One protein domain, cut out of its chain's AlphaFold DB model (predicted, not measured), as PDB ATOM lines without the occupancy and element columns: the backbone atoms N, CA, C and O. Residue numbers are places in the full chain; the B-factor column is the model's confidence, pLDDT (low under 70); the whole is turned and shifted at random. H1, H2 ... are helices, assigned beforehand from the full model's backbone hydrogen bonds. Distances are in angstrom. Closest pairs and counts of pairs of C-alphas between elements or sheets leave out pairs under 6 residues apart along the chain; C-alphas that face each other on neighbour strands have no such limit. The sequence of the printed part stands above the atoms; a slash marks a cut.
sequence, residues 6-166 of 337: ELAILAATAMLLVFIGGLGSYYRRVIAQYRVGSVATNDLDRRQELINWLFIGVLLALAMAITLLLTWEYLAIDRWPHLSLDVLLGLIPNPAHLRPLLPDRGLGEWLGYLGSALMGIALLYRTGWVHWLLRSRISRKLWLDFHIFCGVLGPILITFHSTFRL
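Overview. This is residues 6 to 166 of the 337 residues of an uncharacterized protein of Nitrospirae bacterium CG_4_9_14_0_8_um_filter_70_14 (UniProt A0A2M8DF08). The longest helix, H2, folds back against H1 in a long, loosely closed hairpin, and a second, much closer pair of helices, H4 and H6, runs lengthwise beside it, with H6 between H4 and the hairpin. The turn end of the hairpin sticks out, with residues 28 to 33 and 35 to 45 standing free, while the short H3 and a long stretch without a named element, residues 89 to 106, gather near the other end of H2. The printed part has 161 residues with six named helices, H1 to H6 in chain order, and no named strand; the class is all helix. The whole is loose, with a radius of gyration of the C-alphas of 19.4 A, and elongated, spanning 64 by 37 by 28 A.

Along the chain. H2, residues 43 to 79, measures 52.6 A from first to last C-alpha, from (132.988, 174.733, 17.532) to (92.776, 153.982, -9.332). H1, residues 6 to 34, measures 40.6 A and begins at C-alpha 6, (90.182, 158.299, 2.273). H6, residues 140 to 161, measures 30.9 A and ends at C-alpha 161, (100.939, 146.205, 5.627). H4, residues 107 to 123, measures 24.5 A. H3, residues 85 to 88, and H5, residues 129 to 133, are short.

Arrangement. H1, H2 and H6 form a bundle, helices running lengthwise together. H1 and H2 are a helical hairpin and touch at a shallow tilt of 14 degrees, opposite ways; H1 touches H2 with residues 9 to 20 alone, and H2 touches H1 with residues 60 to 71 alone, and the closest C-alphas, of Ile 9 and Thr 71, are 6.6 A apart. H2 and H6 touch at a shallow tilt of 4 degrees, the same way, closest at the C-alphas of Ala 63 and Leu 153, 6.2 A. H1 and H6 are close but not clearly touching, closest at the C-alphas of Ala 12 and Ile 156, 7.0 A. H4 and H6 touch with 37 pairs of C-alphas within 8 A, at a shallow tilt of 30 degrees, opposite ways; the closest C-alphas, of Gly 115 and Gly 154, are 4.2 A apart. H4 is apart from H1 and H2. H3 is close to H2 but not clearly touching, with the C-alphas of Glu 73 and Leu 85 6.5 A apart. H5 touches no helix. Every O i to N i+4 pair is within hydrogen-bond range in H2, H4 and H5; the count is 24 of 25 in H1 and 17 of 18 in H6, and H3 is too short for such a pair.

Size, cuts and confidence. The two C-alphas farthest apart, of Ala 40 and Ala 96, are 64.1 A apart. The printed part has no cut, and the link from H3 to H4, 18 residues, is long. The mean pLDDT of the printed part is 71.3; 70 residues are under 70, among them 11 to 53 and 92 to 105.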
ATOM      1  N   GLU A   6      90.056 156.897   1.889       70.75
ATOM      2  CA  GLU A   6      90.182 158.299   2.273       70.75
ATOM      3  C   GLU A   6      90.531 158.456   3.761       70.75
ATOM      4  O   GLU A   6      91.428 159.225   4.098       70.75
ATOM      5  N   LEU A   7      89.897 157.681   4.651       70.19
ATOM      6  CA  LEU A   7      90.179 157.707   6.093       70.19
ATOM      7  C   LEU A   7      91.544 157.101   6.424       70.19
ATOM      8  O   LEU A   7      92.221 157.562   7.339       70.19
ATOM      9  N   ALA A   8      91.954 156.091   5.666       63.25
ATOM     10  CA  ALA A   8      93.263 155.459   5.758       63.25
ATOM     11  C   ALA A   8      94.406 156.438   5.427       63.25
ATOM     12  O   ALA A   8      95.357 156.589   6.200       63.25
ATOM     13  N   ILE A   9      94.264 157.168   4.318       67.94
ATOM     14  CA  ILE A   9      95.213 158.201   3.890       67.94
ATOM     15  C   ILE A   9      95.202 159.373   4.871       67.94
ATOM     16  O   ILE A   9      96.273 159.838   5.262       67.94
ATOM     17  N   LEU A  10      94.022 159.809   5.326       73.25
ATOM     18  CA  LEU A  10      93.875 160.828   6.371       73.25
ATOM     19  C   LEU A  10      94.565 160.421   7.673       73.25
ATOM     20  O   LEU A  10      95.227 161.250   8.284       73.25
ATOM     21  N   ALA A  11      94.460 159.160   8.094       66.88
ATOM     22  CA  ALA A  11      95.121 158.678   9.303       66.88
ATOM     23  C   ALA A  11      96.650 158.680   9.150       66.88
ATOM     24  O   ALA A  11      97.347 159.218  10.012       66.88
ATOM     25  N   ALA A  12      97.178 158.158   8.037       64.19
ATOM     26  CA  ALA A  12      98.616 158.149   7.763       64.19
ATOM     27  C   ALA A  12      99.191 159.574   7.645       64.19
ATOM     28  O   ALA A  12     100.207 159.896   8.267       64.19
ATOM     29  N   THR A  13      98.508 160.464   6.920       68.38
ATOM     30  CA  THR A  13      98.899 161.881   6.825       68.38
ATOM     31  C   THR A  13      98.737 162.615   8.152       68.38
ATOM     32  O   THR A  13      99.604 163.412   8.495       68.38
ATOM     33  N   ALA A  14      97.709 162.330   8.954       68.38
ATOM     34  CA  ALA A  14      97.560 162.911  10.286       68.38
ATOM     35  C   ALA A  14      98.677 162.454  11.236       68.38
ATOM     36  O   ALA A  14      99.238 163.288  11.945       68.38
ATOM     37  N   MET A  15      99.062 161.173  11.223       64.88
ATOM     38  CA  MET A  15     100.205 160.669  11.999       64.88
ATOM     39  C   MET A  15     101.498 161.386  11.599       64.88
ATOM     40  O   MET A  15     102.262 161.821  12.465       64.88
ATOM     41  N   LEU A  16     101.699 161.594  10.297       65.56
ATOM     42  CA  LEU A  16     102.830 162.338   9.756       65.56
ATOM     43  C   LEU A  16     102.796 163.819  10.165       65.56
ATOM     44  O   LEU A  16     103.799 164.354  10.625       65.56
ATOM     45  N   LEU A  17     101.642 164.484  10.075       66.25
ATOM     46  CA  LEU A  17     101.461 165.890  10.452       66.25
ATOM     47  C   LEU A  17     101.613 166.116  11.956       66.25
ATOM     48  O   LEU A  17     102.194 167.119  12.364       66.25
ATOM     49  N   VAL A  18     101.143 165.190  12.790       61.16
ATOM     50  CA  VAL A  18     101.355 165.220  14.244       61.16
ATOM     51  C   VAL A  18     102.840 165.039  14.560       61.16
ATOM     52  O   VAL A  18     103.375 165.752  15.413       61.16
ATOM     53  N   PHE A  19     103.533 164.162  13.833       61.22
ATOM     54  CA  PHE A  19     104.976 163.979  13.955       61.22
ATOM     55  C   PHE A  19     105.746 165.245  13.532       61.22
ATOM     56  O   PHE A  19     106.522 165.792  14.320       61.22
ATOM     57  N   ILE A  20     105.452 165.803  12.352       62.66
ATOM     58  CA  ILE A  20     106.047 167.048  11.837       62.66
ATOM     59  C   ILE A  20     105.695 168.249  12.719       62.66
ATOM     60  O   ILE A  20     106.532 169.119  12.923       62.66
ATOM     61  N   GLY A  21     104.478 168.336  13.252       56.19
ATOM     62  CA  GLY A  21     104.027 169.435  14.108       56.19
ATOM     63  C   GLY A  21     104.646 169.370  15.503       56.19
ATOM     64  O   GLY A  21     105.149 170.380  16.016       56.19
ATOM     65  N   GLY A  22     104.683 168.171  16.091       55.03
ATOM     66  CA  GLY A  22     105.328 167.886  17.370       55.03
ATOM     67  C   GLY A  22     106.817 168.221  17.331       55.03
ATOM     68  O   GLY A  22     107.293 169.009  18.158       55.03
ATOM     69  N   LEU A  23     107.530 167.728  16.313       53.41
ATOM     70  CA  LEU A  23     108.935 168.062  16.086       53.41
ATOM     71  C   LEU A  23     109.098 169.513  15.626       53.41
ATOM     72  O   LEU A  23     109.848 170.248  16.238       53.41
ATOM     73  N   GLY A  24     108.336 170.028  14.673       46.97
ATOM     74  CA  GLY A  24     108.435 171.412  14.189       46.97
ATOM     75  C   GLY A  24     108.276 172.469  15.291       46.97
ATOM     76  O   GLY A  24     108.943 173.507  15.270       46.97
ATOM     77  N   SER A  25     107.442 172.208  16.306       48.34
ATOM     78  CA  SER A  25     107.337 173.059  17.501       48.34
ATOM     79  C   SER A  25     108.571 172.970  18.412       48.34
ATOM     80  O   SER A  25     108.956 173.971  19.020       48.34
ATOM     81  N   TYR A  26     109.192 171.794  18.513       53.28
ATOM     82  CA  TYR A  26     110.457 171.575  19.212       53.28
ATOM     83  C   TYR A  26     111.599 172.278  18.462       53.28
ATOM     84  O   TYR A  26     112.310 173.090  19.045       53.28
ATOM     85  N   TYR A  27     111.680 172.097  17.144       50.62
ATOM     86  CA  TYR A  27     112.699 172.658  16.258       50.62
ATOM     87  C   TYR A  27     112.666 174.183  16.250       50.62
ATOM     88  O   TYR A  27     113.692 174.816  16.466       50.62
ATOM     89  N   ARG A  28     111.486 174.801  16.105       52.28
ATOM     90  CA  ARG A  28     111.354 176.268  16.184       52.28
ATOM     91  C   ARG A  28     111.785 176.835  17.534       52.28
ATOM     92  O   ARG A  28     112.353 177.922  17.573       52.28
ATOM     93  N   ARG A  29     111.510 176.122  18.631       52.84
ATOM     94  CA  ARG A  29     111.857 176.563  19.991       52.84
ATOM     95  C   ARG A  29     113.353 176.463  20.265       52.84
ATOM     96  O   ARG A  29     113.880 177.341  20.931       52.84
ATOM     97  N   VAL A  30     114.023 175.456  19.715       47.69
ATOM     98  CA  VAL A  30     115.469 175.277  19.875       47.69
ATOM     99  C   VAL A  30     116.253 176.160  18.891       47.69
ATOM    100  O   VAL A  30     117.182 176.833  19.312       47.69
ATOM    101  N   ILE A  31     115.835 176.297  17.624       42.88
ATOM    102  CA  ILE A  31     116.426 177.261  16.664       42.88
ATOM    103  C   ILE A  31     116.368 178.696  17.213       42.88
ATOM    104  O   ILE A  31     117.294 179.482  17.012       42.88
ATOM    105  N   ALA A  32     115.304 179.042  17.942       43.94
ATOM    106  CA  ALA A  32     115.200 180.332  18.619       43.94
ATOM    107  C   ALA A  32     116.240 180.523  19.741       43.94
ATOM    108  O   ALA A  32     116.603 181.666  19.988       43.94
ATOM    109  N   GLN A  33     116.736 179.449  20.373       43.59
ATOM    110  CA  GLN A  33     117.825 179.515  21.362       43.59
ATOM    111  C   GLN A  33     119.197 179.751  20.706       43.59
ATOM    112  O   GLN A  33     120.041 180.393  21.310       43.59
ATOM    113  N   TYR A  34     119.419 179.299  19.463       39.91
ATOM    114  CA  TYR A  34     120.702 179.490  18.756       39.91
ATOM    115  C   TYR A  34     120.810 180.807  17.990       39.91
ATOM    116  O   TYR A  34     121.910 181.303  17.758       39.91
ATOM    117  N   ARG A  35     119.681 181.376  17.552       38.62
ATOM    118  CA  ARG A  35     119.684 182.609  16.747       38.62
ATOM    119  C   ARG A  35     119.956 183.870  17.574       38.62
ATOM    120  O   ARG A  35     120.227 184.916  16.993       38.62
ATOM    121  N   VAL A  36     119.880 183.772  18.898       40.81
ATOM    122  CA  VAL A  36     120.335 184.804  19.836       40.81
ATOM    123  C   VAL A  36     121.730 184.413  20.263       40.81
ATOM    124  O   VAL A  36     121.910 183.511  21.075       40.81
ATOM    125  N   GLY A  37     122.734 185.030  19.652       44.03
ATOM    126  CA  GLY A  37     124.117 184.760  20.005       44.03
ATOM    127  C   GLY A  37     124.371 185.101  21.470       44.03
ATOM    128  O   GLY A  37     124.374 186.272  21.819       44.03
ATOM    129  N   SER A  38     124.585 184.095  22.320       39.12
ATOM    130  CA  SER A  38     125.311 184.266  23.592       39.12
ATOM    131  C   SER A  38     125.741 182.957  24.260       39.12
ATOM    132  O   SER A  38     126.019 182.943  25.458       39.12
ATOM    133  N   VAL A  39     125.813 181.838  23.539       43.38
ATOM    134  CA  VAL A  39     126.579 180.693  24.038       43.38
ATOM    135  C   VAL A  39     127.818 180.601  23.171       43.38
ATOM    136  O   VAL A  39     127.737 180.286  21.983       43.38
ATOM    137  N   ALA A  40     128.966 180.902  23.769       40.22
ATOM    138  CA  ALA A  40     130.236 180.351  23.335       40.22
ATOM    139  C   ALA A  40     130.154 178.822  23.495       40.22
ATOM    140  O   ALA A  40     130.670 178.244  24.441       40.22
ATOM    141  N   THR A  41     129.397 178.164  22.617       48.94
ATOM    142  CA  THR A  41     129.521 176.732  22.383       48.94
ATOM    143  C   THR A  41     130.823 176.583  21.618       48.94
ATOM    144  O   THR A  41     130.965 177.218  20.567       48.94
ATOM    145  N   ASN A  42     131.772 175.795  22.119       54.78
ATOM    146  CA  ASN A  42     132.957 175.454  21.332       54.78
ATOM    147  C   ASN A  42     132.515 174.934  19.950       54.78
ATOM    148  O   ASN A  42     131.435 174.355  19.816       54.78
ATOM    149  N   ASP A  43     133.336 175.123  18.914       57.88
ATOM    150  CA  ASP A  43     132.988 174.733  17.532       57.88
ATOM    151  C   ASP A  43     132.569 173.245  17.433       57.88
ATOM    152  O   ASP A  43     131.724 172.865  16.622       57.88
ATOM    153  N   LEU A  44     133.083 172.414  18.346       57.09
ATOM    154  CA  LEU A  44     132.724 171.006  18.531       57.09
ATOM    155  C   LEU A  44     131.256 170.784  18.932       57.09
ATOM    156  O   LEU A  44     130.595 169.917  18.361       57.09
ATOM    157  N   ASP A  45     130.724 171.580  19.859       57.38
ATOM    158  CA  ASP A  45     129.332 171.475  20.314       57.38
ATOM    159  C   ASP A  45     128.367 171.870  19.190       57.38
ATOM    160  O   ASP A  45     127.392 171.168  18.908       57.38
ATOM    161  N   ARG A  46     128.707 172.937  18.456       60.00
ATOM    162  CA  ARG A  46     127.944 173.400  17.291       60.00
ATOM    163  C   ARG A  46     127.934 172.354  16.170       60.00
ATOM    164  O   ARG A  46     126.889 172.111  15.563       60.00
ATOM    165  N   ARG A  47     129.068 171.694  15.906       63.78
ATOM    166  CA  ARG A  47     129.167 170.595  14.925       63.78
ATOM    167  C   ARG A  47     128.342 169.379  15.340       63.78
ATOM    168  O   ARG A  47     127.582 168.862  14.525       63.78
ATOM    169  N   GLN A  48     128.441 168.940  16.595       62.44
ATOM    170  CA  GLN A  48     127.694 167.779  17.086       62.44
ATOM    171  C   GLN A  48     126.179 168.008  17.031       62.44
ATOM    172  O   GLN A  48     125.397 167.091  16.767       62.44
ATOM    173  N   GLU A  49     125.736 169.236  17.264       62.12
ATOM    174  CA  GLU A  49     124.342 169.618  17.100       62.12
ATOM    175  C   GLU A  49     123.908 169.633  15.649       62.12
ATOM    176  O   GLU A  49     122.882 169.035  15.352       62.12
ATOM    177  N   LEU A  50     124.673 170.263  14.752       66.25
ATOM    178  CA  LEU A  50     124.399 170.232  13.314       66.25
ATOM    179  C   LEU A  50     124.259 168.792  12.815       66.25
ATOM    180  O   LEU A  50     123.312 168.491  12.097       66.25
ATOM    181  N   ILE A  51     125.123 167.884  13.271       67.88
ATOM    182  CA  ILE A  51     125.026 166.452  12.965       67.88
ATOM    183  C   ILE A  51     123.713 165.861  13.496       67.88
ATOM    184  O   ILE A  51     123.002 165.197  12.747       67.88
ATOM    185  N   ASN A  52     123.341 166.131  14.751       64.12
ATOM    186  CA  ASN A  52     122.065 165.661  15.307       64.12
ATOM    187  C   ASN A  52     120.854 166.239  14.542       64.12
ATOM    188  O   ASN A  52     119.856 165.549  14.344       64.12
ATOM    189  N   TRP A  53     120.936 167.495  14.102       66.50
ATOM    190  CA  TRP A  53     119.896 168.168  13.327       66.50
ATOM    191  C   TRP A  53     119.730 167.562  11.945       66.50
ATOM    192  O   TRP A  53     118.603 167.261  11.552       66.50
ATOM    193  N   LEU A  54     120.841 167.378  11.233       70.62
ATOM    194  CA  LEU A  54     120.871 166.729   9.930       70.62
ATOM    195  C   LEU A  54     120.354 165.302  10.049       70.62
ATOM    196  O   LEU A  54     119.495 164.914   9.269       70.62
ATOM    197  N   PHE A  55     120.785 164.561  11.070       70.69
ATOM    198  CA  PHE A  55     120.329 163.200  11.319       70.69
ATOM    199  C   PHE A  55     118.810 163.134  11.474       70.69
ATOM    200  O   PHE A  55     118.140 162.470  10.691       70.69
ATOM    201  N   ILE A  56     118.229 163.874  12.421       67.88
ATOM    202  CA  ILE A  56     116.777 163.820  12.622       67.88
ATOM    203  C   ILE A  56     116.029 164.422  11.416       67.88
ATOM    204  O   ILE A  56     114.965 163.930  11.053       67.88
ATOM    205  N   GLY A  57     116.575 165.455  10.765       69.75
ATOM    206  CA  GLY A  57     116.015 166.025   9.538       69.75
ATOM    207  C   GLY A  57     115.941 165.005   8.398       69.75
ATOM    208  O   GLY A  57     114.903 164.895   7.750       69.75
ATOM    209  N   VAL A  58     116.996 164.208   8.211       77.69
ATOM    210  CA  VAL A  58     117.041 163.094   7.255       77.69
ATOM    211  C   VAL A  58     116.023 162.022   7.629       77.69
ATOM    212  O   VAL A  58     115.266 161.590   6.769       77.69
ATOM    213  N   LEU A  59     115.933 161.636   8.905       77.00
ATOM    214  CA  LEU A  59     114.949 160.650   9.364       77.00
ATOM    215  C   LEU A  59     113.503 161.114   9.128       77.00
ATOM    216  O   LEU A  59     112.653 160.317   8.734       77.00
ATOM    217  N   LEU A  60     113.227 162.404   9.335       72.56
ATOM    218  CA  LEU A  60     111.927 163.017   9.063       72.56
ATOM    219  C   LEU A  60     111.604 163.034   7.571       72.56
ATOM    220  O   LEU A  60     110.502 162.654   7.180       72.56
ATOM    221  N   ALA A  61     112.559 163.470   6.750       77.31
ATOM    222  CA  ALA A  61     112.415 163.485   5.301       77.31
ATOM    223  C   ALA A  61     112.190 162.069   4.760       77.31
ATOM    224  O   ALA A  61     111.319 161.873   3.920       77.31
ATOM    225  N   LEU A  62     112.905 161.080   5.299       83.06
ATOM    226  CA  LEU A  62     112.757 159.676   4.942       83.06
ATOM    227  C   LEU A  62     111.375 159.136   5.327       83.06
ATOM    228  O   LEU A  62     110.694 158.570   4.480       83.06
ATOM    229  N   ALA A  63     110.919 159.351   6.566       78.31
ATOM    230  CA  ALA A  63     109.588 158.915   6.998       78.31
ATOM    231  C   ALA A  63     108.467 159.565   6.166       78.31
ATOM    232  O   ALA A  63     107.497 158.899   5.803       78.31
ATOM    233  N   MET A  64     108.620 160.846   5.817       80.56
ATOM    234  CA  MET A  64     107.708 161.556   4.919       80.56
ATOM    235  C   MET A  64     107.728 160.967   3.510       80.56
ATOM    236  O   MET A  64     106.667 160.647   2.986       80.56
ATOM    237  N   ALA A  65     108.910 160.797   2.916       84.25
ATOM    238  CA  ALA A  65     109.060 160.242   1.577       84.25
ATOM    239  C   ALA A  65     108.457 158.837   1.491       84.25
ATOM    240  O   ALA A  65     107.681 158.572   0.581       84.25
ATOM    241  N   ILE A  66     108.726 157.979   2.482       85.31
ATOM    242  CA  ILE A  66     108.134 156.639   2.577       85.31
ATOM    243  C   ILE A  66     106.612 156.734   2.689       85.31
ATOM    244  O   ILE A  66     105.908 156.057   1.957       85.31
ATOM    245  N   THR A  67     106.078 157.595   3.556       82.81
ATOM    246  CA  THR A  67     104.618 157.721   3.716       82.81
ATOM    247  C   THR A  67     103.948 158.199   2.430       82.81
ATOM    248  O   THR A  67     102.910 157.661   2.050       82.81
ATOM    249  N   LEU A  68     104.539 159.177   1.739       84.56
ATOM    250  CA  LEU A  68     104.041 159.672   0.455       84.56
ATOM    251  C   LEU A  68     104.128 158.599  -0.634       84.56
ATOM    252  O   LEU A  68     103.165 158.423  -1.371       84.56
ATOM    253  N   LEU A  69     105.235 157.856  -0.690       85.31
ATOM    254  CA  LEU A  69     105.434 156.746  -1.620       85.31
ATOM    255  C   LEU A  69     104.406 155.632  -1.396       85.31
ATOM    256  O   LEU A  69     103.785 155.180  -2.345       85.31
ATOM    257  N   LEU A  70     104.181 155.224  -0.147       83.69
ATOM    258  CA  LEU A  70     103.202 154.188   0.189       83.69
ATOM    259  C   LEU A  70     101.764 154.660  -0.035       83.69
ATOM    260  O   LEU A  70     100.915 153.886  -0.465       83.69
ATOM    261  N   THR A  71     101.489 155.943   0.212       81.62
ATOM    262  CA  THR A  71     100.196 156.558  -0.116       81.62
ATOM    263  C   THR A  71      99.967 156.556  -1.623       81.62
ATOM    264  O   THR A  71      98.881 156.196  -2.072       81.62
ATOM    265  N   TRP A  72     100.987 156.935  -2.401       82.50
ATOM    266  CA  TRP A  72     100.958 156.863  -3.856       82.50
ATOM    267  C   TRP A  72     100.713 155.435  -4.323       82.50
ATOM    268  O   TRP A  72      99.793 155.221  -5.100       82.50
ATOM    269  N   GLU A  73     101.471 154.467  -3.809       80.44
ATOM    270  CA  GLU A  73     101.347 153.064  -4.200       80.44
ATOM    271  C   GLU A  73      99.937 152.533  -3.947       80.44
ATOM    272  O   GLU A  73      99.304 151.961  -4.831       80.44
ATOM    273  N   TYR A  74      99.393 152.819  -2.766       76.50
ATOM    274  CA  TYR A  74      98.040 152.420  -2.405       76.50
ATOM    275  C   TYR A  74      96.973 153.053  -3.318       76.50
ATOM    276  O   TYR A  74      96.024 152.380  -3.724       76.50
ATOM    277  N   LEU A  75      97.134 154.331  -3.685       77.94
ATOM    278  CA  LEU A  75      96.243 155.028  -4.622       77.94
ATOM    279  C   LEU A  75      96.392 154.532  -6.062       77.94
ATOM    280  O   LEU A  75      95.389 154.389  -6.763       77.94
ATOM    281  N   ALA A  76      97.621 154.276  -6.507       78.69
ATOM    282  CA  ALA A  76      97.919 153.752  -7.830       78.69
ATOM    283  C   ALA A  76      97.259 152.385  -7.998       78.69
ATOM    284  O   ALA A  76      96.527 152.180  -8.957       78.69
ATOM    285  N   ILE A  77      97.386 151.493  -7.016       74.06
ATOM    286  CA  ILE A  77      96.730 150.182  -7.055       74.06
ATOM    287  C   ILE A  77      95.193 150.302  -7.135       74.06
ATOM    288  O   ILE A  77      94.564 149.539  -7.868       74.06
ATOM    289  N   ASP A  78      94.570 151.255  -6.428       74.56
ATOM    290  CA  ASP A  78      93.106 151.436  -6.443       74.56
ATOM    291  C   ASP A  78      92.575 152.077  -7.741       74.56
ATOM    292  O   ASP A  78      91.536 151.660  -8.265       74.56
ATOM    293  N   ARG A  79      93.269 153.103  -8.254       79.81
ATOM    294  CA  ARG A  79      92.776 153.982  -9.332       79.81
ATOM    295  C   ARG A  79      93.464 153.775 -10.674       79.81
ATOM    296  O   ARG A  79      92.800 153.848 -11.708       79.81
ATOM    297  N   TRP A  80      94.769 153.525 -10.669       80.12
ATOM    298  CA  TRP A  80      95.606 153.431 -11.869       80.12
ATOM    299  C   TRP A  80      96.612 152.284 -11.742       80.12
ATOM    300  O   TRP A  80      97.811 152.528 -11.604       80.12
ATOM    301  N   PRO A  81      96.153 151.019 -11.787       75.75
ATOM    302  CA  PRO A  81      96.978 149.892 -11.354       75.75
ATOM    303  C   PRO A  81      98.239 149.681 -12.207       75.75
ATOM    304  O   PRO A  81      99.207 149.093 -11.755       75.75
ATOM    305  N   HIS A  82      98.266 150.210 -13.432       77.06
ATOM    306  CA  HIS A  82      99.433 150.207 -14.317       77.06
ATOM    307  C   HIS A  82     100.560 151.168 -13.877       77.06
ATOM    308  O   HIS A  82     101.676 151.047 -14.368       77.06
ATOM    309  N   LEU A  83     100.282 152.118 -12.975       82.00
ATOM    310  CA  LEU A  83     101.261 153.047 -12.388       82.00
ATOM    311  C   LEU A  83     101.784 152.582 -11.017       82.00
ATOM    312  O   LEU A  83     102.557 153.301 -10.384       82.00
ATOM    313  N   SER A  84     101.343 151.414 -10.542       80.25
ATOM    314  CA  SER A  84     101.810 150.809  -9.290       80.25
ATOM    315  C   SER A  84     103.256 150.329  -9.426       80.25
ATOM    316  O   SER A  84     103.632 149.726 -10.432       80.25
ATOM    317  N   LEU A  85     104.067 150.574  -8.398       79.12
ATOM    318  CA  LEU A  85     105.432 150.069  -8.281       79.12
ATOM    319  C   LEU A  85     105.459 148.546  -8.218       79.12
ATOM    320  O   LEU A  85     106.344 147.955  -8.826       79.12
ATOM    321  N   ASP A  86     104.494 147.908  -7.550       73.38
ATOM    322  CA  ASP A  86     104.373 146.446  -7.542       73.38
ATOM    323  C   ASP A  86     104.269 145.873  -8.969       73.38
ATOM    324  O   ASP A  86     104.881 144.850  -9.285       73.38
ATOM    325  N   VAL A  87     103.530 146.556  -9.852       73.38
ATOM    326  CA  VAL A  87     103.376 146.167 -11.264       73.38
ATOM    327  C   VAL A  87     104.612 146.536 -12.086       73.38
ATOM    328  O   VAL A  87     105.111 145.710 -12.846       73.38
ATOM    329  N   LEU A  88     105.140 147.752 -11.918       78.94
ATOM    330  CA  LEU A  88     106.309 148.243 -12.660       78.94
ATOM    331  C   LEU A  88     107.588 147.458 -12.344       78.94
ATOM    332  O   LEU A  88     108.408 147.238 -13.232       78.94
ATOM    333  N   LEU A  89     107.761 147.029 -11.093       79.06
ATOM    334  CA  LEU A  89     108.896 146.218 -10.646       79.06
ATOM    335  C   LEU A  89     108.698 144.719 -10.920       79.06
ATOM    336  O   LEU A  89     109.585 143.927 -10.609       79.06
ATOM    337  N   GLY A  90     107.550 144.317 -11.478       69.94
ATOM    338  CA  GLY A  90     107.235 142.916 -11.756       69.94
ATOM    339  C   GLY A  90     107.064 142.053 -10.502       69.94
ATOM    340  O   GLY A  90     107.143 140.829 -10.592       69.94
ATOM    341  N   LEU A  91     106.827 142.665  -9.336       71.75
ATOM    342  CA  LEU A  91     106.582 141.960  -8.073       71.75
ATOM    343  C   LEU A  91     105.217 141.255  -8.073       71.75
ATOM    344  O   LEU A  91     105.019 140.293  -7.331       71.75
ATOM    345  N   ILE A  92     104.282 141.710  -8.917       66.38
ATOM    346  CA  ILE A  92     102.965 141.097  -9.114       66.38
ATOM    347  C   ILE A  92     102.734 140.842 -10.619       66.38
ATOM    348  O   ILE A  92     102.661 141.802 -11.386       66.38
ATOM    349  N   PRO A  93     102.559 139.579 -11.066       58.97
ATOM    350  CA  PRO A  93     102.508 139.235 -12.495       58.97
ATOM    351  C   PRO A  93     101.279 139.737 -13.268       58.97
ATOM    352  O   PRO A  93     101.312 139.767 -14.495       58.97
ATOM    353  N   ASN A  94     100.166 140.073 -12.598       61.19
ATOM    354  CA  ASN A  94      98.919 140.444 -13.279       61.19
ATOM    355  C   ASN A  94      98.111 141.511 -12.509       61.19
ATOM    356  O   ASN A  94      97.663 141.241 -11.388       61.19
ATOM    357  N   PRO A  95      97.836 142.685 -13.115       55.56
ATOM    358  CA  PRO A  95      97.074 143.750 -12.475       55.56
ATOM    359  C   PRO A  95      95.595 143.407 -12.223       55.56
ATOM    360  O   PRO A  95      94.952 144.034 -11.383       55.56
ATOM    361  N   ALA A  96      95.041 142.386 -12.886       55.38
ATOM    362  CA  ALA A  96      93.672 141.925 -12.639       55.38
ATOM    363  C   ALA A  96      93.486 141.295 -11.240       55.38
ATOM    364  O   ALA A  96      92.370 141.273 -10.721       55.38
ATOM    365  N   HIS A  97      94.569 140.841 -10.595       53.22
ATOM    366  CA  HIS A  97      94.556 140.304  -9.226       53.22
ATOM    367  C   HIS A  97      94.815 141.364  -8.139       53.22
ATOM    368  O   HIS A  97      94.848 141.032  -6.958       53.22
ATOM    369  N   LEU A  98      94.950 142.643  -8.504       52.22
ATOM    370  CA  LEU A  98      95.219 143.741  -7.560       52.22
ATOM    371  C   LEU A  98      94.024 144.105  -6.670       52.22
ATOM    372  O   LEU A  98      94.158 144.851  -5.698       52.22
ATOM    373  N   ARG A  99      92.838 143.569  -6.976       48.94
ATOM    374  CA  ARG A  99      91.656 143.685  -6.123       48.94
ATOM    375  C   ARG A  99      91.501 142.415  -5.293       48.94
ATOM    376  O   ARG A  99      90.848 141.485  -5.759       48.94
ATOM    377  N   PRO A 100      92.002 142.378  -4.050       51.53
ATOM    378  CA  PRO A 100      92.622 143.460  -3.272       51.53
ATOM    379  C   PRO A 100      94.098 143.225  -2.921       51.53
ATOM    380  O   PRO A 100      94.517 142.073  -2.905       51.53
ATOM    381  N   LEU A 101      94.828 144.285  -2.519       53.44
ATOM    382  CA  LEU A 101      96.100 144.143  -1.793       53.44
ATOM    383  C   LEU A 101      95.931 143.057  -0.724       53.44
ATOM    384  O   LEU A 101      95.168 143.205   0.238       53.44
ATOM    385  N   LEU A 102      96.586 141.939  -0.976       56.00
ATOM    386  CA  LEU A 102      96.705 140.814  -0.082       56.00
ATOM    387  C   LEU A 102      97.912 141.153   0.806       56.00
ATOM    388  O   LEU A 102      98.987 141.407   0.262       56.00
ATOM    389  N   PRO A 103      97.754 141.259   2.142       57.72
ATOM    390  CA  PRO A 103      98.867 141.523   3.068       57.72
ATOM    391  C   PRO A 103     100.063 140.568   2.889       57.72
ATOM    392  O   PRO A 103     101.174 140.871   3.310       57.72
ATOM    393  N   ASP A 104      99.794 139.419   2.276       59.31
ATOM    394  CA  ASP A 104     100.635 138.263   1.998       59.31
ATOM    395  C   ASP A 104     101.334 138.283   0.624       59.31
ATOM    396  O   ASP A 104     101.957 137.290   0.263       59.31
ATOM    397  N   ARG A 105     101.237 139.363  -0.173       65.38
ATOM    398  CA  ARG A 105     101.888 139.435  -1.498       65.38
ATOM    399  C   ARG A 105     102.510 140.802  -1.801       65.38
ATOM    400  O   ARG A 105     102.046 141.837  -1.320       65.38
ATOM    401  N   GLY A 106     103.537 140.801  -2.655       71.81
ATOM    402  CA  GLY A 106     104.193 142.009  -3.169       71.81
ATOM    403  C   GLY A 106     104.866 142.842  -2.075       71.81
ATOM    404  O   GLY A 106     105.426 142.306  -1.117       71.81
ATOM    405  N   LEU A 107     104.798 144.170  -2.191       74.56
ATOM    406  CA  LEU A 107     105.325 145.092  -1.180       74.56
ATOM    407  C   LEU A 107     104.663 144.932   0.201       74.56
ATOM    408  O   LEU A 107     105.309 145.208   1.211       74.56
ATOM    409  N   GLY A 108     103.414 144.459   0.275       77.44
ATOM    410  CA  GLY A 108     102.683 144.287   1.536       77.44
ATOM    411  C   GLY A 108     103.403 143.379   2.535       77.44
ATOM    412  O   GLY A 108     103.517 143.732   3.710       77.44
ATOM    413  N   GLU A 109     103.962 142.263   2.070       81.00
ATOM    414  CA  GLU A 109     104.682 141.298   2.908       81.00
ATOM    415  C   GLU A 109     105.971 141.912   3.489       81.00
ATOM    416  O   GLU A 109     106.208 141.886   4.702       81.00
ATOM    417  N   TRP A 110     106.761 142.577   2.638       86.19
ATOM    418  CA  TRP A 110     107.991 143.266   3.039       86.19
ATOM    419  C   TRP A 110     107.742 144.387   4.051       86.19
ATOM    420  O   TRP A 110     108.545 144.572   4.971       86.19
ATOM    421  N   LEU A 111     106.622 145.109   3.935       88.19
ATOM    422  CA  LEU A 111     106.209 146.108   4.927       88.19
ATOM    423  C   LEU A 111     105.953 145.474   6.300       88.19
ATOM    424  O   LEU A 111     106.306 146.071   7.319       88.19
ATOM    425  N   GLY A 112     105.387 144.265   6.331       89.19
ATOM    426  CA  GLY A 112     105.168 143.492   7.552       89.19
ATOM    427  C   GLY A 112     106.481 143.098   8.226       89.19
ATOM    428  O   GLY A 112     106.671 143.386   9.415       89.19
ATOM    429  N   TYR A 113     107.421 142.518   7.472       90.19
ATOM    430  CA  TYR A 113     108.741 142.146   7.995       90.19
ATOM    431  C   TYR A 113     109.539 143.361   8.466       90.19
ATOM    432  O   TYR A 113     110.028 143.378   9.598       90.19
ATOM    433  N   LEU A 114     109.641 144.403   7.637       93.12
ATOM    434  CA  LEU A 114     110.413 145.598   7.968       93.12
ATOM    435  C   LEU A 114     109.786 146.363   9.140       93.12
ATOM    436  O   LEU A 114     110.495 146.773  10.060       93.12
ATOM    437  N   GLY A 115     108.460 146.515   9.153       93.19
ATOM    438  CA  GLY A 115     107.729 147.141  10.252       93.19
ATOM    439  C   GLY A 115     107.916 146.398  11.574       93.19
ATOM    440  O   GLY A 115     108.255 147.015  12.587       93.19
ATOM    441  N   SER A 116     107.785 145.069  11.556       92.44
ATOM    442  CA  SER A 116     107.998 144.216  12.732       92.44
ATOM    443  C   SER A 116     109.447 144.254  13.215       92.44
ATOM    444  O   SER A 116     109.686 144.358  14.418       92.44
ATOM    445  N   ALA A 117     110.422 144.257  12.300       94.12
ATOM    446  CA  ALA A 117     111.837 144.392  12.635       94.12
ATOM    447  C   ALA A 117     112.135 145.739  13.314       94.12
ATOM    448  O   ALA A 117     112.796 145.769  14.353       94.12
ATOM    449  N   LEU A 118     111.602 146.850  12.791       93.88
ATOM    450  CA  LEU A 118     111.745 148.170  13.417       93.88
ATOM    451  C   LEU A 118     111.109 148.212  14.812       93.88
ATOM    452  O   LEU A 118     111.713 148.753  15.739       93.88
ATOM    453  N   MET A 119     109.927 147.617  14.992       92.19
ATOM    454  CA  MET A 119     109.301 147.501  16.315       92.19
ATOM    455  C   MET A 119     110.136 146.647  17.270       92.19
ATOM    456  O   MET A 119     110.350 147.047  18.413       92.19
ATOM    457  N   GLY A 120     110.691 145.532  16.790       92.25
ATOM    458  CA  GLY A 120     111.635 144.698  17.531       92.25
ATOM    459  C   GLY A 120     112.852 145.489  18.015       92.25
ATOM    460  O   GLY A 120     113.175 145.486  19.203       92.25
ATOM    461  N   ILE A 121     113.478 146.248  17.114       91.25
ATOM    462  CA  ILE A 121     114.613 147.127  17.418       91.25
ATOM    463  C   ILE A 121     114.226 148.199  18.446       91.25
ATOM    464  O   ILE A 121     114.995 148.468  19.370       91.25
ATOM    465  N   ALA A 122     113.030 148.787  18.341       91.31
ATOM    466  CA  ALA A 122     112.562 149.792  19.293       91.31
ATOM    467  C   ALA A 122     112.477 149.238  20.728       91.31
ATOM    468  O   ALA A 122     112.801 149.958  21.676       91.31
ATOM    469  N   LEU A 123     112.120 147.961  20.907       90.31
ATOM    470  CA  LEU A 123     112.065 147.302  22.224       90.31
ATOM    471  C   LEU A 123     113.448 147.101  22.849       90.31
ATOM    472  O   LEU A 123     113.586 147.147  24.074       90.31
ATOM    473  N   LEU A 124     114.486 146.940  22.021       87.50
ATOM    474  CA  LEU A 124     115.872 146.816  22.486       87.50
ATOM    475  C   LEU A 124     116.375 148.088  23.174       87.50
ATOM    476  O   LEU A 124     117.427 148.060  23.814       87.50
ATOM    477  N   TYR A 125     115.629 149.199  23.104       83.44
ATOM    478  CA  TYR A 125     115.999 150.437  23.779       83.44
ATOM    479  C   TYR A 125     116.331 150.224  25.264       83.44
ATOM    480  O   TYR A 125     117.324 150.758  25.764       83.44
ATOM    481  N   ARG A 126     115.534 149.397  25.953       75.25
ATOM    482  CA  ARG A 126     115.646 149.169  27.400       75.25
ATOM    483  C   ARG A 126     116.684 148.113  27.780       75.25
ATOM    484  O   ARG A 126     117.168 148.135  28.907       75.25
ATOM    485  N   THR A 127     117.022 147.184  26.890       73.44
ATOM    486  CA  THR A 127     117.732 145.954  27.279       73.44
ATOM    487  C   THR A 127     119.211 146.169  27.596       73.44
ATOM    488  O   THR A 127     119.887 145.220  27.971       73.44
ATOM    489  N   GLY A 128     119.754 147.387  27.447       66.69
ATOM    490  CA  GLY A 128     121.181 147.692  27.660       66.69
ATOM    491  C   GLY A 128     122.125 146.982  26.677       66.69
ATOM    492  O   GLY A 128     123.292 147.351  26.558       66.69
ATOM    493  N   TRP A 129     121.594 146.022  25.921       69.06
ATOM    494  CA  TRP A 129     122.280 145.117  25.017       69.06
ATOM    495  C   TRP A 129     123.038 145.862  23.927       69.06
ATOM    496  O   TRP A 129     124.180 145.540  23.632       69.06
ATOM    497  N   VAL A 130     122.456 146.939  23.405       68.31
ATOM    498  CA  VAL A 130     123.093 147.786  22.388       68.31
ATOM    499  C   VAL A 130     124.306 148.533  22.943       68.31
ATOM    500  O   VAL A 130     125.316 148.665  22.258       68.31
ATOM    501  N   HIS A 131     124.263 148.973  24.203       66.38
ATOM    502  CA  HIS A 131     125.419 149.617  24.833       66.38
ATOM    503  C   HIS A 131     126.544 148.621  25.137       66.38
ATOM    504  O   HIS A 131     127.715 148.987  25.021       66.38
ATOM    505  N   TRP A 132     126.190 147.375  25.466       68.56
ATOM    506  CA  TRP A 132     127.134 146.267  25.593       68.56
ATOM    507  C   TRP A 132     127.763 145.901  24.235       68.56
ATOM    508  O   TRP A 132     128.986 145.881  24.111       68.56
ATOM    509  N   LEU A 133     126.945 145.721  23.193       71.75
ATOM    510  CA  LEU A 133     127.378 145.291  21.861       71.75
ATOM    511  C   LEU A 133     128.235 146.346  21.145       71.75
ATOM    512  O   LEU A 133     129.274 146.024  20.574       71.75
ATOM    513  N   LEU A 134     127.841 147.622  21.205       72.38
ATOM    514  CA  LEU A 134     128.546 148.717  20.527       72.38
ATOM    515  C   LEU A 134     129.589 149.432  21.401       72.38
ATOM    516  O   LEU A 134     130.020 150.535  21.054       72.38
ATOM    517  N   ARG A 135     130.007 148.821  22.524       62.03
ATOM    518  CA  ARG A 135     131.098 149.288  23.411       62.03
ATOM    519  C   ARG A 135     131.089 150.805  23.648       62.03
ATOM    520  O   ARG A 135     132.107 151.477  23.505       62.03
ATOM    521  N   SER A 136     129.924 151.364  23.975       62.88
ATOM    522  CA  SER A 136     129.744 152.796  24.266       62.88
ATOM    523  C   SER A 136     130.022 153.798  23.121       62.88
ATOM    524  O   SER A 136     130.092 154.999  23.383       62.88
ATOM    525  N   ARG A 137     130.117 153.370  21.851       69.25
ATOM    526  CA  ARG A 137     130.260 154.301  20.704       69.25
ATOM    527  C   ARG A 137     128.978 155.067  20.355       69.25
ATOM    528  O   ARG A 137     129.038 156.083  19.671       69.25
ATOM    529  N   ILE A 138     127.822 154.598  20.828       72.19
ATOM    530  CA  ILE A 138     126.525 155.255  20.629       72.19
ATOM    531  C   ILE A 138     126.133 156.019  21.897       72.19
ATOM    532  O   ILE A 138     126.017 155.439  22.981       72.19
ATOM    533  N   SER A 139     125.872 157.322  21.752       75.75
ATOM    534  CA  SER A 139     125.357 158.147  22.848       75.75
ATOM    535  C   SER A 139     123.922 157.751  23.218       75.75
ATOM    536  O   SER A 139     123.117 157.380  22.363       75.75
ATOM    537  N   ARG A 140     123.552 157.896  24.499       76.12
ATOM    538  CA  ARG A 140     122.172 157.632  24.967       76.12
ATOM    539  C   ARG A 140     121.130 158.467  24.215       76.12
ATOM    540  O   ARG A 140     120.007 158.014  24.016       76.12
ATOM    541  N   LYS A 141     121.511 159.679  23.796       76.31
ATOM    542  CA  LYS A 141     120.682 160.576  22.987       76.31
ATOM    543  C   LYS A 141     120.426 159.994  21.597       76.31
ATOM    544  O   LYS A 141     119.272 159.877  21.215       76.31
ATOM    545  N   LEU A 142     121.481 159.576  20.893       77.88
ATOM    546  CA  LEU A 142     121.357 158.989  19.557       77.88
ATOM    547  C   LEU A 142     120.513 157.710  19.586       77.88
ATOM    548  O   LEU A 142     119.652 157.519  18.735       77.88
ATOM    549  N   TRP A 143     120.708 156.868  20.603       83.50
ATOM    550  CA  TRP A 143     119.914 155.654  20.780       83.50
ATOM    551  C   TRP A 143     118.431 155.943  21.059       83.50
ATOM    552  O   TRP A 143     117.557 155.275  20.512       83.50
ATOM    553  N   LEU A 144     118.128 156.979  21.851       84.00
ATOM    554  CA  LEU A 144     116.754 157.443  22.061       84.00
ATOM    555  C   LEU A 144     116.133 158.004  20.775       84.00
ATOM    556  O   LEU A 144     114.973 157.724  20.483       84.00
ATOM    557  N   ASP A 145     116.881 158.803  20.014       80.62
ATOM    558  CA  ASP A 145     116.392 159.373  18.757       80.62
ATOM    559  C   ASP A 145     116.133 158.263  17.718       80.62
ATOM    560  O   ASP A 145     115.114 158.299  17.027       80.62
ATOM    561  N   PHE A 146     116.971 157.219  17.681       84.19
ATOM    562  CA  PHE A 146     116.740 156.032  16.856       84.19
ATOM    563  C   PHE A 146     115.536 155.200  17.329       84.19
ATOM    564  O   PHE A 146     114.723 154.794  16.505       84.19
ATOM    565  N   HIS A 147     115.347 155.019  18.641       89.19
ATOM    566  CA  HIS A 147     114.140 154.390  19.193       89.19
ATOM    567  C   HIS A 147     112.865 155.125  18.758       89.19
ATOM    568  O   HIS A 147     111.905 154.482  18.344       89.19
ATOM    569  N   ILE A 148     112.854 156.463  18.806       85.62
ATOM    570  CA  ILE A 148     111.709 157.269  18.348       85.62
ATOM    571  C   ILE A 148     111.483 157.080  16.848       85.62
ATOM    572  O   ILE A 148     110.341 156.948  16.420       85.62
ATOM    573  N   PHE A 149     112.553 157.045  16.052       86.19
ATOM    574  CA  PHE A 149     112.452 156.801  14.617       86.19
ATOM    575  C   PHE A 149     111.840 155.437  14.302       86.19
ATOM    576  O   PHE A 149     110.839 155.379  13.593       86.19
ATOM    577  N   CYS A 150     112.372 154.359  14.879       91.50
ATOM    578  CA  CYS A 150     111.799 153.022  14.747       91.50
ATOM    579  C   CYS A 150     110.348 152.990  15.250       91.50
ATOM    580  O   CYS A 150     109.476 152.454  14.574       91.50
ATOM    581  N   GLY A 151     110.091 153.643  16.389       90.31
ATOM    582  CA  GLY A 151     108.786 153.822  17.024       90.31
ATOM    583  C   GLY A 151     107.740 154.530  16.162       90.31
ATOM    584  O   GLY A 151     106.553 154.352  16.401       90.31
ATOM    585  N   VAL A 152     108.158 155.317  15.167       86.62
ATOM    586  CA  VAL A 152     107.274 156.063  14.257       86.62
ATOM    587  C   VAL A 152     107.188 155.388  12.895       86.62
ATOM    588  O   VAL A 152     106.092 155.219  12.367       86.62
ATOM    589  N   LEU A 153     108.325 154.976  12.332       89.12
ATOM    590  CA  LEU A 153     108.359 154.340  11.022       89.12
ATOM    591  C   LEU A 153     107.726 152.944  11.062       89.12
ATOM    592  O   LEU A 153     106.957 152.616  10.167       89.12
ATOM    593  N   GLY A 154     107.965 152.154  12.112       92.38
ATOM    594  CA  GLY A 154     107.367 150.822  12.249       92.38
ATOM    595  C   GLY A 154     105.833 150.831  12.168       92.38
ATOM    596  O   GLY A 154     105.296 150.130  11.314       92.38
ATOM    597  N   PRO A 155     105.108 151.659  12.951       91.38
ATOM    598  CA  PRO A 155     103.653 151.736  12.879       91.38
ATOM    599  C   PRO A 155     103.133 152.265  11.548       91.38
ATOM    600  O   PRO A 155     102.055 151.849  11.127       91.38
ATOM    601  N   ILE A 156     103.882 153.137  10.862       87.81
ATOM    602  CA  ILE A 156     103.554 153.557   9.492       87.81
ATOM    603  C   ILE A 156     103.596 152.337   8.564       87.81
ATOM    604  O   ILE A 156     102.592 152.041   7.920       87.81
ATOM    605  N   LEU A 157     104.702 151.583   8.547       90.31
ATOM    606  CA  LEU A 157     104.836 150.393   7.696       90.31
ATOM    607  C   LEU A 157     103.776 149.332   8.023       90.31
ATOM    608  O   LEU A 157     103.129 148.823   7.114       90.31
ATOM    609  N   ILE A 158     103.533 149.056   9.310       90.38
ATOM    610  CA  ILE A 158     102.519 148.084   9.759       90.38
ATOM    611  C   ILE A 158     101.103 148.535   9.368       90.38
ATOM    612  O   ILE A 158     100.267 147.711   8.997       90.38
ATOM    613  N   THR A 159     100.823 149.840   9.401       87.81
ATOM    614  CA  THR A 159      99.533 150.378   8.945       87.81
ATOM    615  C   THR A 159      99.308 150.082   7.464       87.81
ATOM    616  O   THR A 159      98.247 149.564   7.117       87.81
ATOM    617  N   PHE A 160     100.307 150.318   6.610       84.19
ATOM    618  CA  PHE A 160     100.212 149.986   5.186       84.19
ATOM    619  C   PHE A 160     100.192 148.470   4.928       84.19
ATOM    620  O   PHE A 160      99.377 148.016   4.128       84.19
ATOM    621  N   HIS A 161     100.980 147.676   5.665       86.88
ATOM    622  CA  HIS A 161     100.939 146.205   5.627       86.88
ATOM    623  C   HIS A 161      99.536 145.658   5.925       86.88
ATOM    624  O   HIS A 161      99.057 144.750   5.252       86.88
ATOM    625  N   SER A 162      98.826 146.256   6.890       82.19
ATOM    626  CA  SER A 162      97.472 145.820   7.251       82.19
ATOM    627  C   SER A 162      96.441 146.028   6.138       82.19
ATOM    628  O   SER A 162      95.312 145.548   6.255       82.19
ATOM    629  N   THR A 163      96.777 146.777   5.077       78.56
ATOM    630  CA  THR A 163      95.871 147.190   3.988       78.56
ATOM    631  C   THR A 163      94.570 147.834   4.492       78.56
ATOM    632  O   THR A 163      93.544 147.822   3.808       78.56
ATOM    633  N   PHE A 164      94.606 148.380   5.714       77.19
ATOM    634  CA  PHE A 164      93.473 148.958   6.444       77.19
ATOM    635  C   PHE A 164      92.322 147.970   6.715       77.19
ATOM    636  O   PHE A 164      91.156 148.353   6.880       77.19
ATOM    637  N   ARG A 165      92.655 146.677   6.798       76.56
ATOM    638  CA  ARG A 165      91.740 145.582   7.141       76.56
ATOM    639  C   ARG A 165      91.890 145.198   8.597       76.56
ATOM    640  O   ARG A 165      92.528 144.213   8.953       76.56
ATOM    641  N   LEU A 166      91.245 145.975   9.452       78.81
ATOM    642  CA  LEU A 166      91.267 145.734  10.886       78.81
ATOM    643  C   LEU A 166      90.083 144.826  11.248       78.81
ATOM    644  O   LEU A 166      88.915 145.233  11.206       78.81
TER     645      LEU A 166